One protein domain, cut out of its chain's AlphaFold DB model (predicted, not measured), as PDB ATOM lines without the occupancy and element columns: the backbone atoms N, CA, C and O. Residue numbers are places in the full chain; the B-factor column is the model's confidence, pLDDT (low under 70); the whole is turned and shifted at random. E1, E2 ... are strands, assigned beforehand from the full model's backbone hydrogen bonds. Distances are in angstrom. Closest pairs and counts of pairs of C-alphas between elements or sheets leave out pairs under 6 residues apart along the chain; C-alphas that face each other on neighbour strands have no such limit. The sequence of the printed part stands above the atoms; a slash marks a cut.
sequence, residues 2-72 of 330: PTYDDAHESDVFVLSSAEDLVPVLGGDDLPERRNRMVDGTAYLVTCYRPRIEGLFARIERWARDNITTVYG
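This is residues 2 to 72 of the 330 residues of an uncharacterized protein of Streptomyces sp. A7024 (UniProt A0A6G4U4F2). With little regular structure, this is one strongly twisted antiparallel sheet: long E3 has E2 and E1 along one side, E4 then E5 on the other. Of 71 printed residues, 28 are in five named strands, E1 to E5 in order, all strand. It is compact, with a radius of gyration of the C-alphas of 12.6 A, spanning 36 by 29 by 27 A.

Past residues 2 to 20, find E1, residues 21 to 23, antiparallel to E3, residues 41 to 50, with N 22 and O 49 2.9 A apart. E2, residues 33 to 38, E3, E4, residues 59 to 64, and E5, residues 67 to 69, form a meander of antiparallel hairpins; see N 36 and O 43 at 2.8 A, N 44 and O 63 at 2.7 A, N 64 and O 67 at 2.8 A.

Find E1 starting at C-alpha 21 (-19.329, 29.653, 30.554) and E5 ending at C-alpha 69 (-19.022, 41.117, 19.289). E3 runs 28.1 A.

The printed part has no cut. Look for pLDDT under 70 at residues 7, 16 to 18, 53 to 56 and 65 to 72.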
ATOM      1  N   PRO A   2     -32.580  36.001  32.387       80.81
ATOM      2  CA  PRO A   2     -31.539  37.005  32.185       80.81
ATOM      3  C   PRO A   2     -32.079  38.389  32.565       80.81
ATOM      4  O   PRO A   2     -33.285  38.638  32.458       80.81
ATOM      5  N   THR A   3     -31.195  39.249  33.051       79.50
ATOM      6  CA  THR A   3     -31.506  40.631  33.446       79.50
ATOM      7  C   THR A   3     -30.759  41.663  32.609       79.50
ATOM      8  O   THR A   3     -31.085  42.842  32.693       79.50
ATOM      9  N   TYR A   4     -29.825  41.216  31.761       78.62
ATOM     10  CA  TYR A   4     -29.058  42.027  30.818       78.62
ATOM     11  C   TYR A   4     -28.217  43.139  31.473       78.62
ATOM     12  O   TYR A   4     -27.777  44.072  30.800       78.62
ATOM     13  N   ASP A   5     -27.923  43.011  32.773       75.75
ATOM     14  CA  ASP A   5     -27.041  43.916  33.508       75.75
ATOM     15  C   ASP A   5     -25.571  43.509  33.317       75.75
ATOM     16  O   ASP A   5     -24.925  42.844  34.136       75.75
ATOM     17  N   ASP A   6     -25.045  43.938  32.174       71.94
ATOM     18  CA  ASP A   6     -23.652  43.761  31.779       71.94
ATOM     19  C   ASP A   6     -22.650  44.438  32.733       71.94
ATOM     20  O   ASP A   6     -21.496  44.012  32.804       71.94
ATOM     21  N   ALA A   7     -23.061  45.478  33.471       69.88
ATOM     22  CA  ALA A   7     -22.184  46.201  34.393       69.88
ATOM     23  C   ALA A   7     -21.889  45.389  35.665       69.88
ATOM     24  O   ALA A   7     -20.793  45.498  36.222       69.88
ATOM     25  N   HIS A   8     -22.840  44.554  36.090       74.50
ATOM     26  CA  HIS A   8     -22.720  43.679  37.257       74.50
ATOM     27  C   HIS A   8     -22.463  42.201  36.903       74.50
ATOM     28  O   HIS A   8     -22.455  41.365  37.803       74.50
ATOM     29  N   GLU A   9     -22.241  41.877  35.619       73.19
ATOM     30  CA  GLU A   9     -22.076  40.505  35.098       73.19
ATOM     31  C   GLU A   9     -23.182  39.543  35.596       73.19
ATOM     32  O   GLU A   9     -22.919  38.406  35.987       73.19
ATOM     33  N   SER A  10     -24.438  40.010  35.593       79.06
ATOM     34  CA  SER A  10     -25.587  39.322  36.212       79.06
ATOM     35  C   SER A  10     -25.965  37.978  35.578       79.06
ATOM     36  O   SER A  10     -26.637  37.155  36.204       79.06
ATOM     37  N   ASP A  11     -25.585  37.780  34.315       81.56
ATOM     38  CA  ASP A  11     -26.125  36.752  33.434       81.56
ATOM     39  C   ASP A  11     -25.042  35.741  33.012       81.56
ATOM     40  O   ASP A  11     -23.889  36.086  32.753       81.56
ATOM     41  N   VAL A  12     -25.430  34.467  32.890       83.94
ATOM     42  CA  VAL A  12     -24.535  33.375  32.472       83.94
ATOM     43  C   VAL A  12     -24.648  33.136  30.968       83.94
ATOM     44  O   VAL A  12     -25.738  32.917  30.437       83.94
ATOM     45  N   PHE A  13     -23.506  33.117  30.279       80.69
ATOM     46  CA  PHE A  13     -23.430  32.768  28.860       80.69
ATOM     47  C   PHE A  13     -23.345  31.250  28.672       80.69
ATOM     48  O   PHE A  13     -22.651  30.562  29.416       80.69
ATOM     49  N   VAL A  14     -23.998  30.731  27.631       80.19
ATOM     50  CA  VAL A  14     -23.951  29.314  27.235       80.19
ATOM     51  C   VAL A  14     -23.572  29.238  25.758       80.19
ATOM     52  O   VAL A  14     -24.078  30.016  24.947       80.19
ATOM     53  N   LEU A  15     -22.695  28.304  25.394       71.81
ATOM     54  CA  LEU A  15     -22.291  28.056  24.009       71.81
ATOM     55  C   LEU A  15     -22.794  26.677  23.569       71.81
ATOM     56  O   LEU A  15     -22.670  25.712  24.309       71.81
ATOM     57  N   SER A  16     -23.340  26.553  22.357       59.38
ATOM     58  CA  SER A  16     -23.770  25.242  21.842       59.38
ATOM     59  C   SER A  16     -22.605  24.238  21.867       59.38
ATOM     60  O   SER A  16     -21.509  24.569  21.419       59.38
ATOM     61  N   SER A  17     -22.848  23.023  22.376       56.06
ATOM     62  CA  SER A  17     -21.862  21.969  22.708       56.06
ATOM     63  C   SER A  17     -20.922  22.218  23.905       56.06
ATOM     64  O   SER A  17     -20.107  21.352  24.210       56.06
ATOM     65  N   ALA A  18     -21.077  23.325  24.637       57.84
ATOM     66  CA  ALA A  18     -20.467  23.552  25.948       57.84
ATOM     67  C   ALA A  18     -21.542  23.811  27.018       57.84
ATOM     68  O   ALA A  18     -22.685  24.147  26.711       57.84
ATOM     69  N   GLU A  19     -21.168  23.663  28.286       72.25
ATOM     70  CA  GLU A  19     -22.008  24.087  29.410       72.25
ATOM     71  C   GLU A  19     -21.908  25.604  29.658       72.25
ATOM     72  O   GLU A  19     -21.297  26.340  28.876       72.25
ATOM     73  N   ASP A  20     -22.492  26.062  30.770       85.88
ATOM     74  CA  ASP A  20     -22.288  27.388  31.356       85.88
ATOM     75  C   ASP A  20     -20.827  27.841  31.234       85.88
ATOM     76  O   ASP A  20     -19.896  27.166  31.690       85.88
ATOM     77  N   LEU A  21     -20.629  29.017  30.649       86.00
ATOM     78  CA  LEU A  21     -19.329  29.653  30.554       86.00
ATOM     79  C   LEU A  21     -19.037  30.437  31.834       86.00
ATOM     80  O   LEU A  21     -19.875  31.189  32.329       86.00
ATOM     81  N   VAL A  22     -17.811  30.307  32.326       88.19
ATOM     82  CA  VAL A  22     -17.265  31.111  33.423       88.19
ATOM     83  C   VAL A  22     -16.105  31.963  32.901       88.19
ATOM     84  O   VAL A  22     -15.386  31.513  31.998       88.19
ATOM     85  N   PRO A  23     -15.898  33.186  33.423       88.75
ATOM     86  CA  PRO A  23     -14.718  33.964  33.078       88.75
ATOM     87  C   PRO A  23     -13.450  33.196  33.475       88.75
ATOM     88  O   PRO A  23     -13.399  32.512  34.501       88.75
ATOM     89  N   VAL A  24     -12.412  33.301  32.649       88.88
ATOM     90  CA  VAL A  24     -11.055  32.916  33.052       88.88
ATOM     91  C   VAL A  24     -10.571  33.974  34.037       88.88
ATOM     92  O   VAL A  24     -10.709  35.159  33.750       88.88
ATOM     93  N   LEU A  25     -10.042  33.567  35.191       89.38
ATOM     94  CA  LEU A  25      -9.545  34.495  36.210       89.38
ATOM     95  C   LEU A  25      -8.038  34.736  36.049       89.38
ATOM     96  O   LEU A  25      -7.294  33.826  35.676       89.38
ATOM     97  N   GLY A  26      -7.608  35.965  36.326       84.94
ATOM     98  CA  GLY A  26      -6.211  36.370  36.433       84.94
ATOM     99  C   GLY A  26      -5.580  35.979  37.772       84.94
ATOM    100  O   GLY A  26      -6.175  35.288  38.595       84.94
ATOM    101  N   GLY A  27      -4.346  36.440  38.005       82.88
ATOM    102  CA  GLY A  27      -3.612  36.190  39.259       82.88
ATOM    103  C   GLY A  27      -4.112  36.985  40.475       82.88
ATOM    104  O   GLY A  27      -3.524  36.884  41.546       82.88
ATOM    105  N   ASP A  28      -5.153  37.792  40.290       88.06
ATOM    106  CA  ASP A  28      -5.854  38.626  41.267       88.06
ATOM    107  C   ASP A  28      -7.290  38.130  41.548       88.06
ATOM    108  O   ASP A  28      -8.077  38.851  42.156       88.06
ATOM    109  N   ASP A  29      -7.631  36.916  41.092       84.12
ATOM    110  CA  ASP A  29      -8.973  36.307  41.125       84.12
ATOM    111  C   ASP A  29     -10.077  37.127  40.413       84.12
ATOM    112  O   ASP A  29     -11.268  36.828  40.540       84.12
ATOM    113  N   LEU A  30      -9.707  38.126  39.600       86.06
ATOM    114  CA  LEU A  30     -10.627  38.897  38.757       86.06
ATOM    115  C   LEU A  30     -10.667  38.346  37.318       86.06
ATOM    116  O   LEU A  30      -9.697  37.731  36.873       86.06
ATOM    117  N   PRO A  31     -11.750  38.562  36.544       86.94
ATOM    118  CA  PRO A  31     -11.811  38.156  35.139       86.94
ATOM    119  C   PRO A  31     -10.638  38.697  34.303       86.94
ATOM    120  O   PRO A  31     -10.389  39.905  34.279       86.94
ATOM    121  N   GLU A  32      -9.955  37.821  33.558       88.50
ATOM    122  CA  GLU A  32      -8.875  38.185  32.637       88.50
ATOM    123  C   GLU A  32      -9.446  39.047  31.504       88.50
ATOM    124  O   GLU A  32     -10.101  38.564  30.572       88.50
ATOM    125  N   ARG A  33      -9.186  40.352  31.604       88.50
ATOM    126  CA  ARG A  33      -9.651  41.389  30.686       88.50
ATOM    127  C   ARG A  33      -8.458  42.098  30.053       88.50
ATOM    128  O   ARG A  33      -7.508  42.466  30.741       88.50
ATOM    129  N   ARG A  34      -8.511  42.345  28.742       88.56
ATOM    130  CA  ARG A  34      -7.453  43.075  28.020       88.56
ATOM    131  C   ARG A  34      -8.001  43.967  26.914       88.56
ATOM    132  O   ARG A  34      -8.924  43.585  26.202       88.56
ATOM    133  N   ASN A  35      -7.371  45.119  26.710       87.75
ATOM    134  CA  ASN A  35      -7.716  46.016  25.611       87.75
ATOM    135  C   ASN A  35      -7.059  45.554  24.302       87.75
ATOM    136  O   ASN A  35      -5.864  45.255  24.265       87.75
ATOM    137  N   ARG A  36      -7.828  45.518  23.212       84.75
ATOM    138  CA  ARG A  36      -7.370  45.134  21.873       84.75
ATOM    139  C   ARG A  36      -7.878  46.116  20.823       84.75
ATOM    140  O   ARG A  36      -9.067  46.408  20.763       84.75
ATOM    141  N   MET A  37      -6.972  46.587  19.970       80.69
ATOM    142  CA  MET A  37      -7.299  47.428  18.817       80.69
ATOM    143  C   MET A  37      -7.512  46.566  17.568       80.69
ATOM    144  O   MET A  37      -6.667  45.727  17.251       80.69
ATOM    145  N   VAL A  38      -8.608  46.797  16.845       74.88
ATOM    146  CA  VAL A  38      -8.872  46.245  15.503       74.88
ATOM    147  C   VAL A  38      -9.476  47.353  14.647       74.88
ATOM    148  O   VAL A  38     -10.432  47.996  15.072       74.88
ATOM    149  N   ASP A  39      -8.897  47.607  13.471       75.88
ATOM    150  CA  ASP A  39      -9.353  48.618  12.501       75.88
ATOM    151  C   ASP A  39      -9.645  49.999  13.130       75.88
ATOM    152  O   ASP A  39     -10.680  50.623  12.903       75.88
ATOM    153  N   GLY A  40      -8.736  50.462  13.998       77.25
ATOM    154  CA  GLY A  40      -8.854  51.741  14.713       77.25
ATOM    155  C   GLY A  40      -9.871  51.758  15.865       77.25
ATOM    156  O   GLY A  40     -10.001  52.776  16.537       77.25
ATOM    157  N   THR A  41     -10.558  50.647  16.133       76.31
ATOM    158  CA  THR A  41     -11.533  50.507  17.223       76.31
ATOM    159  C   THR A  41     -10.941  49.748  18.410       76.31
ATOM    160  O   THR A  41     -10.354  48.681  18.233       76.31
ATOM    161  N   ALA A  42     -11.132  50.283  19.619       81.88
ATOM    162  CA  ALA A  42     -10.778  49.629  20.876       81.88
ATOM    163  C   ALA A  42     -11.888  48.678  21.355       81.88
ATOM    164  O   ALA A  42     -13.069  49.017  21.289       81.88
ATOM    165  N   TYR A  43     -11.486  47.520  21.877       80.56
ATOM    166  CA  TYR A  43     -12.351  46.527  22.514       80.56
ATOM    167  C   TYR A  43     -11.720  46.047  23.822       80.56
ATOM    168  O   TYR A  43     -10.548  45.671  23.835       80.56
ATOM    169  N   LEU A  44     -12.506  45.992  24.892       85.06
ATOM    170  CA  LEU A  44     -12.240  45.199  26.082       85.06
ATOM    171  C   LEU A  44     -12.579  43.734  25.771       85.06
ATOM    172  O   LEU A  44     -13.705  43.412  25.395       85.06
ATOM    173  N   VAL A  45     -11.602  42.844  25.885       87.19
ATOM    174  CA  VAL A  45     -11.756  41.413  25.599       87.19
ATOM    175  C   VAL A  45     -11.646  40.626  26.895       87.19
ATOM    176  O   VAL A  45     -10.599  40.678  27.539       87.19
ATOM    177  N   THR A  46     -12.700  39.886  27.238       88.12
ATOM    178  CA  THR A  46     -12.770  38.987  28.399       88.12
ATOM    179  C   THR A  46     -12.688  37.536  27.926       88.12
ATOM    180  O   THR A  46     -13.454  37.118  27.049       88.12
ATOM    181  N   CYS A  47     -11.768  36.759  28.493       88.44
ATOM    182  CA  CYS A  47     -11.633  35.329  28.204       88.44
ATOM    183  C   CYS A  47     -12.673  34.507  28.987       88.44
ATOM    184  O   CYS A  47     -12.874  34.732  30.179       88.44
ATOM    185  N   TYR A  48     -13.294  33.518  28.339       87.38
ATOM    186  CA  TYR A  48     -14.237  32.581  28.964       87.38
ATOM    187  C   TYR A  48     -13.806  31.129  28.732       87.38
ATOM    188  O   TYR A  48     -13.157  30.808  27.734       87.38
ATOM    189  N   ARG A  49     -14.216  30.239  29.638       86.25
ATOM    190  CA  ARG A  49     -14.086  28.781  29.503       86.25
ATOM    191  C   ARG A  49     -15.379  28.072  29.930       86.25
ATOM    192  O   ARG A  49     -16.094  28.616  30.772       86.25
ATOM    193  N   PRO A  50     -15.689  26.876  29.406       86.94
ATOM    194  CA  PRO A  50     -16.776  26.048  29.932       86.94
ATOM    195  C   PRO A  50     -16.544  25.671  31.403       86.94
ATOM    196  O   PRO A  50     -15.397  25.474  31.813       86.94
ATOM    197  N   ARG A  51     -17.618  25.527  32.191       84.56
ATOM    198  CA  ARG A  51     -17.546  25.043  33.584       84.56
ATOM    199  C   ARG A  51     -17.028  23.603  33.675       84.56
ATOM    200  O   ARG A  51     -16.245  23.305  34.573       84.56
ATOM    201  N   ILE A  52     -17.439  22.739  32.745       80.31
ATOM    202  CA  ILE A  52     -16.891  21.390  32.557       80.31
ATOM    203  C   ILE A  52     -16.088  21.362  31.254       80.31
ATOM    204  O   ILE A  52     -16.594  21.673  30.175       80.31
ATOM    205  N   GLU A  53     -14.808  21.011  31.358       68.44
ATOM    206  CA  GLU A  53     -13.856  21.070  30.252       68.44
ATOM    207  C   GLU A  53     -14.037  19.882  29.291       68.44
ATOM    208  O   GLU A  53     -13.615  18.762  29.569       68.44
ATOM    209  N   GLY A  54     -14.682  20.137  28.146       67.31
ATOM    210  CA  GLY A  54     -14.859  19.163  27.054       67.31
ATOM    211  C   GLY A  54     -14.457  19.671  25.662       67.31
ATOM    212  O   GLY A  54     -14.470  18.909  24.699       67.31
ATOM    213  N   LEU A  55     -14.090  20.951  25.541       66.19
ATOM    214  CA  LEU A  55     -13.717  21.604  24.284       66.19
ATOM    215  C   LEU A  55     -12.491  22.495  24.500       66.19
ATOM    216  O   LEU A  55     -12.561  23.470  25.243       66.19
ATOM    217  N   PHE A  56     -11.405  22.244  23.764       68.38
ATOM    218  CA  PHE A  56     -10.197  23.088  23.753       68.38
ATOM    219  C   PHE A  56     -10.368  24.368  22.906       68.38
ATOM    220  O   PHE A  56      -9.444  24.827  22.232       68.38
ATOM    221  N   ALA A  57     -11.579  24.927  22.890       70.50
ATOM    222  CA  ALA A  57     -11.908  26.141  22.160       70.50
ATOM    223  C   ALA A  57     -11.558  27.377  22.998       70.50
ATOM    224  O   ALA A  57     -11.942  27.490  24.160       70.50
ATOM    225  N   ARG A  58     -10.872  28.345  22.389       78.25
ATOM    226  CA  ARG A  58     -10.621  29.657  22.995       78.25
ATOM    227  C   ARG A  58     -11.849  30.544  22.791       78.25
ATOM    228  O   ARG A  58     -12.119  30.956  21.665       78.25
ATOM    229  N   ILE A  59     -12.575  30.826  23.871       81.56
ATOM    230  CA  ILE A  59     -13.816  31.609  23.853       81.56
ATOM    231  C   ILE A  59     -13.527  33.014  24.391       81.56
ATOM    232  O   ILE A  59     -12.897  33.180  25.434       81.56
ATOM    233  N   GLU A  60     -13.979  34.037  23.668       83.88
ATOM    234  CA  GLU A  60     -13.733  35.439  24.009       83.88
ATOM    235  C   GLU A  60     -14.998  36.268  23.815       83.88
ATOM    236  O   GLU A  60     -15.585  36.268  22.733       83.88
ATOM    237  N   ARG A  61     -15.365  37.042  24.835       82.31
ATOM    238  CA  ARG A  61     -16.329  38.137  24.719       82.31
ATOM    239  C   ARG A  61     -15.552  39.409  24.400       82.31
ATOM    240  O   ARG A  61     -14.627  39.742  25.134       82.31
ATOM    241  N   TRP A  62     -15.922  40.133  23.347       78.19
ATOM    242  CA  TRP A  62     -15.331  41.433  23.029       78.19
ATOM    243  C   TRP A  62     -16.398  42.513  23.183       78.19
ATOM    244  O   TRP A  62     -17.393  42.496  22.468       78.19
ATOM    245  N   ALA A  63     -16.187  43.463  24.086       70.94
ATOM    246  CA  ALA A  63     -17.045  44.621  24.289       70.94
ATOM    247  C   ALA A  63     -16.246  45.902  24.030       70.94
ATOM    248  O   ALA A  63     -15.226  46.157  24.659       70.94
ATOM    249  N   ARG A  64     -16.697  46.729  23.095       70.31
ATOM    250  CA  ARG A  64     -16.383  48.161  23.081       70.31
ATOM    251  C   ARG A  64     -17.293  48.850  24.102       70.31
ATOM    252  O   ARG A  64     -18.349  48.297  24.403       70.31
ATOM    253  N   ASP A  65     -16.946  50.055  24.554       54.25
ATOM    254  CA  ASP A  65     -17.887  50.943  25.256       54.25
ATOM    255  C   ASP A  65     -19.244  50.955  24.509       54.25
ATOM    256  O   ASP A  65     -19.343  51.427  23.371       54.25
ATOM    257  N   ASN A  66     -20.244  50.323  25.134       45.22
ATOM    258  CA  ASN A  66     -21.602  50.009  24.663       45.22
ATOM    259  C   ASN A  66     -21.802  49.127  23.396       45.22
ATOM    260  O   ASN A  66     -22.917  49.102  22.883       45.22
ATOM    261  N   ILE A  67     -20.829  48.361  22.864       37.44
ATOM    262  CA  ILE A  67     -21.111  47.399  21.756       37.44
ATOM    263  C   ILE A  67     -20.305  46.087  21.842       37.44
ATOM    264  O   ILE A  67     -19.080  46.095  21.729       37.44
ATOM    265  N   THR A  68     -21.007  44.944  21.906       38.25
ATOM    266  CA  THR A  68     -20.429  43.579  21.936       38.25
ATOM    267  C   THR A  68     -20.344  42.886  20.560       38.25
ATOM    268  O   THR A  68     -21.197  43.078  19.680       38.25
ATOM    269  N   THR A  69     -19.331  42.022  20.417       42.34
ATOM    270  CA  THR A  69     -19.022  41.117  19.289       42.34
ATOM    271  C   THR A  69     -18.077  39.982  19.763       42.34
ATOM    272  O   THR A  69     -17.652  39.985  20.913       42.34
ATOM    273  N   VAL A  70     -17.661  38.961  18.996       50.00
ATOM    274  CA  VAL A  70     -18.275  38.216  17.869       50.00
ATOM    275  C   VAL A  70     -18.447  36.770  18.402       50.00
ATOM    276  O   VAL A  70     -17.558  36.325  19.118       50.00
ATOM    277  N   TYR A  71     -19.438  35.910  18.141       45.69
ATOM    278  CA  TYR A  71     -20.569  35.808  17.200       45.69
ATOM    279  C   TYR A  71     -21.529  37.007  17.112       45.69
ATOM    280  O   TYR A  71     -21.404  37.979  17.849       45.69
ATOM    281  N   GLY A  72     -22.486  36.943  16.174       48.47
ATOM    282  CA  GLY A  72     -23.445  38.027  15.949       48.47
ATOM    283  C   GLY A  72     -22.752  39.282  15.416       48.47
ATOM    284  O   GLY A  72     -22.918  40.344  16.012       48.47
TER     285      GLY A  72